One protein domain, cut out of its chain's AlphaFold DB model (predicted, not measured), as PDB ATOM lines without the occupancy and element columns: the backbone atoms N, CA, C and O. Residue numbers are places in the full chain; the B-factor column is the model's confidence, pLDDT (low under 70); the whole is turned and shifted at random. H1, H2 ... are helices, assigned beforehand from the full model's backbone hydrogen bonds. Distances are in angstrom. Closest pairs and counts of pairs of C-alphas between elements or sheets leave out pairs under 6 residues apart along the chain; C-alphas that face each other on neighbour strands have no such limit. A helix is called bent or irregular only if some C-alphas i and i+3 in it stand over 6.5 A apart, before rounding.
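Overview. This is residues 471 to 535 of the 898 residues of the protein "LPD23 domain-containing protein" of Campylobacter concisus UNSW1 (UniProt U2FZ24). Four helices make a compact, rounded body: short H2 packs beside the longest helix, H1, while H4 packs at a steep tilt on the last part of H1, residues 488 to 492. Short H3 touches no helix; it comes nearest to H2, and a loop, residues 513 to 519, leads from it to H4. The printed part has 65 residues, of which 38 are in named helices, in the order H1, H2, H3, H4; there is no named strand, and the class is all helix. The radius of gyration of the C-alphas is 11.0 A, and the C-alphas span 27 by 23 by 20 A.

Along the chain. H1, residues 479 to 492, begins with C-alpha 479 at (82.914, 6.424, 90.834) and is 18.0 A long. It is irregular: C-alphas 488 and 491 are 9.5 A apart, against about 5 A in a regular helix. H2 is residues 495 to 499, 6.5 A, and H3 is residues 506 to 512, 10.1 A. H4, residues 520 to 531, is 16.0 A long and ends with C-alpha 531 at (97.719, -4.400, 75.744).

Arrangement. H1 touches H2; their closest C-alphas, of Ala 482 and Leu 498, are 5.9 A apart. With residues 488 to 492 alone, H1 touches H4; their closest C-alphas, of Leu 489 and Lys 528, are 6.6 A apart. These two run opposite ways at a steep tilt of 60 degrees. H2 and H3 are close but not clearly touching, with the C-alphas of Leu 498 and Tyr 509 closest at 7.7 A. H3 is apart from H1 and from H4, and H2 is apart from H4. In H2, H3 and H4 every O i to N i+4 pair is within hydrogen-bond range; in H1, 7 of 10 are.

Size, cuts and confidence. The two C-alphas farthest apart, of Lys 479 and Asp 519, are 29.5 A apart, while those of Phe 471 and Asp 535, the first and last printed, are 7.6 A apart. The printed part has no cut. The link from H1 to H2 is tight, the other two are short, and no link is long. The mean pLDDT of the printed part is 78.4; residues 493 to 501 and 511 to 520 are under 70.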
ATOM      1  N   PHE A 471      99.374  -4.406  87.759       92.94
ATOM      2  CA  PHE A 471      97.992  -3.959  87.910       92.94
ATOM      3  C   PHE A 471      97.476  -4.393  89.284       92.94
ATOM      4  O   PHE A 471      97.516  -5.579  89.607       92.94
ATOM      5  N   ASP A 472      97.027  -3.451  90.105       90.31
ATOM      6  CA  ASP A 472      96.660  -3.732  91.491       90.31
ATOM      7  C   ASP A 472      95.150  -3.956  91.634       90.31
ATOM      8  O   ASP A 472      94.354  -3.047  91.402       90.31
ATOM      9  N   LEU A 473      94.746  -5.176  92.002       88.06
ATOM     10  CA  LEU A 473      93.338  -5.519  92.221       88.06
ATOM     11  C   LEU A 473      92.852  -5.189  93.639       88.06
ATOM     12  O   LEU A 473      91.660  -5.332  93.914       88.06
ATOM     13  N   ARG A 474      93.738  -4.711  94.521       86.06
ATOM     14  CA  ARG A 474      93.363  -4.160  95.830       86.06
ATOM     15  C   ARG A 474      92.765  -2.756  95.714       86.06
ATOM     16  O   ARG A 474      92.089  -2.338  96.647       86.06
ATOM     17  N   GLU A 475      92.986  -2.045  94.596       86.44
ATOM     18  CA  GLU A 475      92.367  -0.733  94.347       86.44
ATOM     19  C   GLU A 475      90.840  -0.814  94.553       86.44
ATOM     20  O   GLU A 475      90.164  -1.703  94.017       86.44
ATOM     21  N   GLU A 476      90.293   0.126  95.327       85.75
ATOM     22  CA  GLU A 476      88.854   0.244  95.546       85.75
ATOM     23  C   GLU A 476      88.153   0.769  94.283       85.75
ATOM     24  O   GLU A 476      88.622   1.692  93.601       85.75
ATOM     25  N   ILE A 477      86.988   0.201  93.978       84.31
ATOM     26  CA  ILE A 477      86.095   0.737  92.960       84.31
ATOM     27  C   ILE A 477      85.416   1.987  93.531       84.31
ATOM     28  O   ILE A 477      84.505   1.914  94.353       84.31
ATOM     29  N   THR A 478      85.834   3.149  93.045       85.50
ATOM     30  CA  THR A 478      85.175   4.441  93.246       85.50
ATOM     31  C   THR A 478      84.389   4.812  91.986       85.50
ATOM     32  O   THR A 478      84.477   4.144  90.952       85.50
ATOM     33  N   LYS A 479      83.627   5.912  92.023       79.81
ATOM     34  CA  LYS A 479      82.914   6.424  90.834       79.81
ATOM     35  C   LYS A 479      83.869   6.766  89.678       79.81
ATOM     36  O   LYS A 479      83.499   6.611  88.512       79.81
ATOM     37  N   ASP A 480      85.100   7.158  89.997       78.19
ATOM     38  CA  ASP A 480      86.112   7.551  89.016       78.19
ATOM     39  C   ASP A 480      86.905   6.337  88.517       78.19
ATOM     40  O   ASP A 480      87.047   6.142  87.303       78.19
ATOM     41  N   THR A 481      87.342   5.445  89.420       82.44
ATOM     42  CA  THR A 481      88.056   4.224  89.008       82.44
ATOM     43  C   THR A 481      87.144   3.246  88.259       82.44
ATOM     44  O   THR A 481      87.606   2.589  87.328       82.44
ATOM     45  N   ALA A 482      85.831   3.236  88.516       80.44
ATOM     46  CA  ALA A 482      84.865   2.488  87.707       80.44
ATOM     47  C   ALA A 482      84.906   2.866  86.210       80.44
ATOM     48  O   ALA A 482      84.816   1.983  85.355       80.44
ATOM     49  N   ASN A 483      85.099   4.145  85.859       80.94
ATOM     50  CA  ASN A 483      85.240   4.557  84.454       80.94
ATOM     51  C   ASN A 483      86.614   4.153  83.872       80.94
ATOM     52  O   ASN A 483      86.664   3.663  82.742       80.94
ATOM     53  N   LYS A 484      87.704   4.257  84.655       84.56
ATOM     54  CA  LYS A 484      89.053   3.730  84.324       84.56
ATOM     55  C   LYS A 484      88.993   2.234  83.986       84.56
ATOM     56  O   LYS A 484      89.448   1.827  82.915       84.56
ATOM     57  N   TYR A 485      88.388   1.416  84.848       83.94
ATOM     58  CA  TYR A 485      88.257  -0.027  84.616       83.94
ATOM     59  C   TYR A 485      87.284  -0.352  83.483       83.94
ATOM     60  O   TYR A 485      87.545  -1.279  82.723       83.94
ATOM     61  N   GLN A 486      86.203   0.416  83.307       81.19
ATOM     62  CA  GLN A 486      85.289   0.207  82.183       81.19
ATOM     63  C   GLN A 486      85.990   0.420  80.834       81.19
ATOM     64  O   GLN A 486      85.778  -0.381  79.922       81.19
ATOM     65  N   ALA A 487      86.825   1.454  80.701       84.00
ATOM     66  CA  ALA A 487      87.604   1.692  79.487       84.00
ATOM     67  C   ALA A 487      88.647   0.581  79.253       84.00
ATOM     68  O   ALA A 487      88.743   0.043  78.152       84.00
ATOM     69  N   LEU A 488      89.373   0.190  80.305       85.19
ATOM     70  CA  LEU A 488      90.414  -0.842  80.261       85.19
ATOM     71  C   LEU A 488      89.864  -2.242  79.936       85.19
ATOM     72  O   LEU A 488      90.408  -2.954  79.094       85.19
ATOM     73  N   LEU A 489      88.778  -2.651  80.592       81.25
ATOM     74  CA  LEU A 489      88.224  -4.005  80.497       81.25
ATOM     75  C   LEU A 489      87.141  -4.127  79.415       81.25
ATOM     76  O   LEU A 489      86.938  -5.218  78.868       81.25
ATOM     77  N   GLY A 490      86.484  -3.028  79.028       81.94
ATOM     78  CA  GLY A 490      85.371  -3.017  78.071       81.94
ATOM     79  C   GLY A 490      84.331  -4.089  78.406       81.94
ATOM     80  O   GLY A 490      84.004  -4.297  79.568       81.94
ATOM     81  N   ASN A 491      83.893  -4.851  77.403       76.38
ATOM     82  CA  ASN A 491      82.869  -5.900  77.532       76.38
ATOM     83  C   ASN A 491      83.177  -7.033  78.547       76.38
ATOM     84  O   ASN A 491      82.308  -7.872  78.773       76.38
ATOM     85  N   LEU A 492      84.376  -7.095  79.150       74.25
ATOM     86  CA  LEU A 492      84.689  -8.042  80.233       74.25
ATOM     87  C   LEU A 492      84.140  -7.604  81.603       74.25
ATOM     88  O   LEU A 492      83.994  -8.448  82.484       74.25
ATOM     89  N   ALA A 493      83.817  -6.319  81.777       69.56
ATOM     90  CA  ALA A 493      83.173  -5.765  82.965       69.56
ATOM     91  C   ALA A 493      82.036  -4.833  82.518       69.56
ATOM     92  O   ALA A 493      82.283  -3.848  81.821       69.56
ATOM     93  N   LYS A 494      80.777  -5.146  82.857       66.75
ATOM     94  CA  LYS A 494      79.642  -4.301  82.452       66.75
ATOM     95  C   LYS A 494      79.562  -3.046  83.318       66.75
ATOM     96  O   LYS A 494      79.896  -3.071  84.503       66.75
ATOM     97  N   ARG A 495      79.024  -1.971  82.741       61.97
ATOM     98  CA  ARG A 495      79.003  -0.646  83.375       61.97
ATOM     99  C   ARG A 495      78.179  -0.605  84.652       61.97
ATOM    100  O   ARG A 495      78.548   0.094  85.588       61.97
ATOM    101  N   ASP A 496      77.086  -1.355  84.692       63.03
ATOM    102  CA  ASP A 496      76.186  -1.399  85.843       63.03
ATOM    103  C   ASP A 496      76.666  -2.400  86.903       63.03
ATOM    104  O   ASP A 496      76.588  -2.106  88.094       63.03
ATOM    105  N   ASP A 497      77.307  -3.499  86.486       65.06
ATOM    106  CA  ASP A 497      78.015  -4.409  87.395       65.06
ATOM    107  C   ASP A 497      79.123  -3.653  88.161       65.06
ATOM    108  O   ASP A 497      79.242  -3.804  89.375       65.06
ATOM    109  N   LEU A 498      79.908  -2.802  87.477       69.00
ATOM    110  CA  LEU A 498      80.956  -1.975  88.097       69.00
ATOM    111  C   LEU A 498      80.393  -0.923  89.070       69.00
ATOM    112  O   LEU A 498      80.966  -0.731  90.139       69.00
ATOM    113  N   LYS A 499      79.258  -0.274  88.757       68.25
ATOM    114  CA  LYS A 499      78.583   0.652  89.694       68.25
ATOM    115  C   LYS A 499      78.156  -0.057  90.983       68.25
ATOM    116  O   LYS A 499      78.326   0.493  92.066       68.25
ATOM    117  N   ASN A 500      77.659  -1.288  90.868       69.19
ATOM    118  CA  ASN A 500      77.256  -2.125  92.002       69.19
ATOM    119  C   ASN A 500      78.456  -2.714  92.783       69.19
ATOM    120  O   ASN A 500      78.273  -3.347  93.826       69.19
ATOM    121  N   GLY A 501      79.678  -2.516  92.280       69.69
ATOM    122  CA  GLY A 501      80.936  -2.838  92.952       69.69
ATOM    123  C   GLY A 501      81.548  -1.681  93.750       69.69
ATOM    124  O   GLY A 501      82.569  -1.905  94.389       69.69
ATOM    125  N   VAL A 502      80.967  -0.474  93.726       76.06
ATOM    126  CA  VAL A 502      81.527   0.689  94.439       76.06
ATOM    127  C   VAL A 502      81.596   0.429  95.949       76.06
ATOM    128  O   VAL A 502      80.636  -0.077  96.531       76.06
ATOM    129  N   GLY A 503      82.727   0.765  96.578       74.81
ATOM    130  CA  GLY A 503      83.006   0.442  97.985       74.81
ATOM    131  C   GLY A 503      83.590  -0.960  98.218       74.81
ATOM    132  O   GLY A 503      83.562  -1.454  99.343       74.81
ATOM    133  N   LYS A 504      84.080  -1.631  97.165       80.44
ATOM    134  CA  LYS A 504      84.769  -2.935  97.223       80.44
ATOM    135  C   LYS A 504      86.060  -2.892  96.417       80.44
ATOM    136  O   LYS A 504      86.195  -2.079  95.501       80.44
ATOM    137  N   SER A 505      86.990  -3.799  96.704       81.75
ATOM    138  CA  SER A 505      88.189  -3.961  95.875       81.75
ATOM    139  C   SER A 505      87.848  -4.545  94.501       81.75
ATOM    140  O   SER A 505      86.896  -5.323  94.339       81.75
ATOM    141  N   LEU A 506      88.653  -4.216  93.491       79.12
ATOM    142  CA  LEU A 506      88.497  -4.785  92.153       79.12
ATOM    143  C   LEU A 506      88.660  -6.321  92.154       79.12
ATOM    144  O   LEU A 506      88.012  -7.009  91.362       79.12
ATOM    145  N   TYR A 507      89.447  -6.875  93.082       79.19
ATOM    146  CA  TYR A 507      89.548  -8.314  93.327       79.19
ATOM    147  C   TYR A 507      88.215  -8.923  93.786       79.19
ATOM    148  O   TYR A 507      87.780  -9.925  93.214       79.19
ATOM    149  N   GLU A 508      87.529  -8.326  94.766       75.44
ATOM    150  CA  GLU A 508      86.216  -8.811  95.219       75.44
ATOM    151  C   GLU A 508      85.155  -8.738  94.123       75.44
ATOM    152  O   GLU A 508      84.339  -9.655  93.992       75.44
ATOM    153  N   TYR A 509      85.183  -7.687  93.304       76.62
ATOM    154  CA  TYR A 509      84.342  -7.596  92.115       76.62
ATOM    155  C   TYR A 509      84.621  -8.765  91.156       76.62
ATOM    156  O   TYR A 509      83.728  -9.568  90.881       76.62
ATOM    157  N   ILE A 510      85.872  -8.943  90.717       75.25
ATOM    158  CA  ILE A 510      86.270 -10.016  89.787       75.25
ATOM    159  C   ILE A 510      85.892 -11.402  90.338       75.25
ATOM    160  O   ILE A 510      85.275 -12.193  89.619       75.25
ATOM    161  N   LYS A 511      86.182 -11.672  91.617       69.75
ATOM    162  CA  LYS A 511      85.911 -12.933  92.340       69.75
ATOM    163  C   LYS A 511      84.433 -13.339  92.355       69.75
ATOM    164  O   LYS A 511      84.140 -14.534  92.453       69.75
ATOM    165  N   ASN A 512      83.523 -12.371  92.240       66.75
ATOM    166  CA  ASN A 512      82.073 -12.574  92.226       66.75
ATOM    167  C   ASN A 512      81.446 -12.491  90.817       66.75
ATOM    168  O   ASN A 512      80.252 -12.735  90.662       66.75
ATOM    169  N   THR A 513      82.233 -12.203  89.775       65.56
ATOM    170  CA  THR A 513      81.770 -12.177  88.373       65.56
ATOM    171  C   THR A 513      82.061 -13.490  87.635       65.56
ATOM    172  O   THR A 513      82.788 -14.370  88.101       65.56
ATOM    173  N   SER A 514      81.563 -13.603  86.397       57.16
ATOM    174  CA  SER A 514      81.867 -14.739  85.515       57.16
ATOM    175  C   SER A 514      83.327 -14.813  85.015       57.16
ATOM    176  O   SER A 514      83.643 -15.707  84.230       57.16
ATOM    177  N   LEU A 515      84.218 -13.913  85.463       59.88
ATOM    178  CA  LEU A 515      85.669 -13.960  85.224       59.88
ATOM    179  C   LEU A 515      86.395 -15.007  86.095       59.88
ATOM    180  O   LEU A 515      87.537 -15.351  85.810       59.88
ATOM    181  N   LYS A 516      85.726 -15.561  87.116       59.41
ATOM    182  CA  LYS A 516      86.250 -16.566  88.067       59.41
ATOM    183  C   LYS A 516      86.759 -17.881  87.435       59.41
ATOM    184  O   LYS A 516      87.371 -18.691  88.125       59.41
ATOM    185  N   GLN A 517      86.478 -18.142  86.158       57.19
ATOM    186  CA  GLN A 517      86.761 -19.423  85.494       57.19
ATOM    187  C   GLN A 517      88.117 -19.424  84.759       57.19
ATOM    188  O   GLN A 517      88.392 -18.547  83.940       57.19
ATOM    189  N   TYR A 518      88.938 -20.448  85.026       60.50
ATOM    190  CA  TYR A 518      90.267 -20.676  84.434       60.50
ATOM    191  C   TYR A 518      90.207 -21.103  82.952       60.50
ATOM    192  O   TYR A 518      90.470 -22.255  82.615       60.50
ATOM    193  N   ASP A 519      89.836 -20.184  82.064       67.00
ATOM    194  CA  ASP A 519      89.788 -20.418  80.615       67.00
ATOM    195  C   ASP A 519      89.900 -19.079  79.842       67.00
ATOM    196  O   ASP A 519      90.582 -18.138  80.248       67.00
ATOM    197  N   THR A 520      89.221 -18.968  78.708       69.12
ATOM    198  CA  THR A 520      89.353 -17.920  77.703       69.12
ATOM    199  C   THR A 520      88.953 -16.534  78.209       69.12
ATOM    200  O   THR A 520      89.476 -15.544  77.707       69.12
ATOM    201  N   LYS A 521      88.135 -16.440  79.266       76.44
ATOM    202  CA  LYS A 521      87.866 -15.172  79.970       76.44
ATOM    203  C   LYS A 521      89.067 -14.668  80.775       76.44
ATOM    204  O   LYS A 521      89.357 -13.478  80.722       76.44
ATOM    205  N   ALA A 522      89.775 -15.560  81.469       80.88
ATOM    206  CA  ALA A 522      91.010 -15.227  82.175       80.88
ATOM    207  C   ALA A 522      92.104 -14.798  81.187       80.88
ATOM    208  O   ALA A 522      92.734 -13.762  81.389       80.88
ATOM    209  N   ARG A 523      92.230 -15.523  80.061       85.25
ATOM    210  CA  ARG A 523      93.107 -15.124  78.948       85.25
ATOM    211  C   ARG A 523      92.757 -13.718  78.448       85.25
ATOM    212  O   ARG A 523      93.597 -12.839  78.512       85.25
ATOM    213  N   ALA A 524      91.500 -13.470  78.072       85.31
ATOM    214  CA  ALA A 524      91.071 -12.167  77.558       85.31
ATOM    215  C   ALA A 524      91.272 -11.011  78.561       85.31
ATOM    216  O   ALA A 524      91.552  -9.885  78.151       85.31
ATOM    217  N   PHE A 525      91.145 -11.267  79.868       86.12
ATOM    218  CA  PHE A 525      91.455 -10.283  80.910       86.12
ATOM    219  C   PHE A 525      92.956  -9.956  80.940       86.12
ATOM    220  O   PHE A 525      93.336  -8.785  80.873       86.12
ATOM    221  N   LYS A 526      93.806 -10.991  80.959       89.00
ATOM    222  CA  LYS A 526      95.268 -10.873  80.877       89.00
ATOM    223  C   LYS A 526      95.708 -10.134  79.608       89.00
ATOM    224  O   LYS A 526      96.470  -9.176  79.700       89.00
ATOM    225  N   ASP A 527      95.164 -10.512  78.452       89.50
ATOM    226  CA  ASP A 527      95.462  -9.912  77.148       89.50
ATOM    227  C   ASP A 527      95.161  -8.401  77.146       89.50
ATOM    228  O   ASP A 527      95.957  -7.604  76.648       89.50
ATOM    229  N   LYS A 528      94.047  -7.968  77.758       90.38
ATOM    230  CA  LYS A 528      93.720  -6.535  77.887       90.38
ATOM    231  C   LYS A 528      94.675  -5.779  78.805       90.38
ATOM    232  O   LYS A 528      95.045  -4.652  78.478       90.38
ATOM    233  N   LEU A 529      95.106  -6.382  79.912       92.12
ATOM    234  CA  LEU A 529      96.114  -5.775  80.783       92.12
ATOM    235  C   LEU A 529      97.476  -5.664  80.081       92.12
ATOM    236  O   LEU A 529      98.084  -4.593  80.129       92.12
ATOM    237  N   GLN A 530      97.901  -6.700  79.350       92.00
ATOM    238  CA  GLN A 530      99.126  -6.668  78.541       92.00
ATOM    239  C   GLN A 530      99.061  -5.606  77.431       92.00
ATOM    240  O   GLN A 530     100.020  -4.856  77.254       92.00
ATOM    241  N   ASN A 531      97.920  -5.453  76.750       92.38
ATOM    242  CA  ASN A 531      97.719  -4.400  75.744       92.38
ATOM    243  C   ASN A 531      97.712  -2.978  76.341       92.38
ATOM    244  O   ASN A 531      98.095  -2.028  75.665       92.38
ATOM    245  N   ALA A 532      97.346  -2.819  77.617       91.50
ATOM    246  CA  ALA A 532      97.516  -1.575  78.379       91.50
ATOM    247  C   ALA A 532      98.911  -1.441  79.039       91.50
ATOM    248  O   ALA A 532      99.141  -0.561  79.881       91.50
ATOM    249  N   GLY A 533      99.856  -2.311  78.669       92.38
ATOM    250  CA  GLY A 533     101.250  -2.300  79.108       92.38
ATOM    251  C   GLY A 533     101.490  -2.767  80.545       92.38
ATOM    252  O   GLY A 533     102.581  -2.535  81.059       92.38
ATOM    253  N   TYR A 534     100.498  -3.364  81.215       94.69
ATOM    254  CA  TYR A 534     100.692  -4.000  82.522       94.69
ATOM    255  C   TYR A 534     101.330  -5.380  82.346       94.69
ATOM    256  O   TYR A 534     100.979  -6.121  81.427       94.69
ATOM    257  N   ASP A 535     102.261  -5.734  83.228       93.88
ATOM    258  CA  ASP A 535     103.065  -6.954  83.104       93.88
ATOM    259  C   ASP A 535     102.824  -7.980  84.225       93.88
ATOM    260  O   ASP A 535     103.251  -9.126  84.108       93.88
TER     261      ASP A 535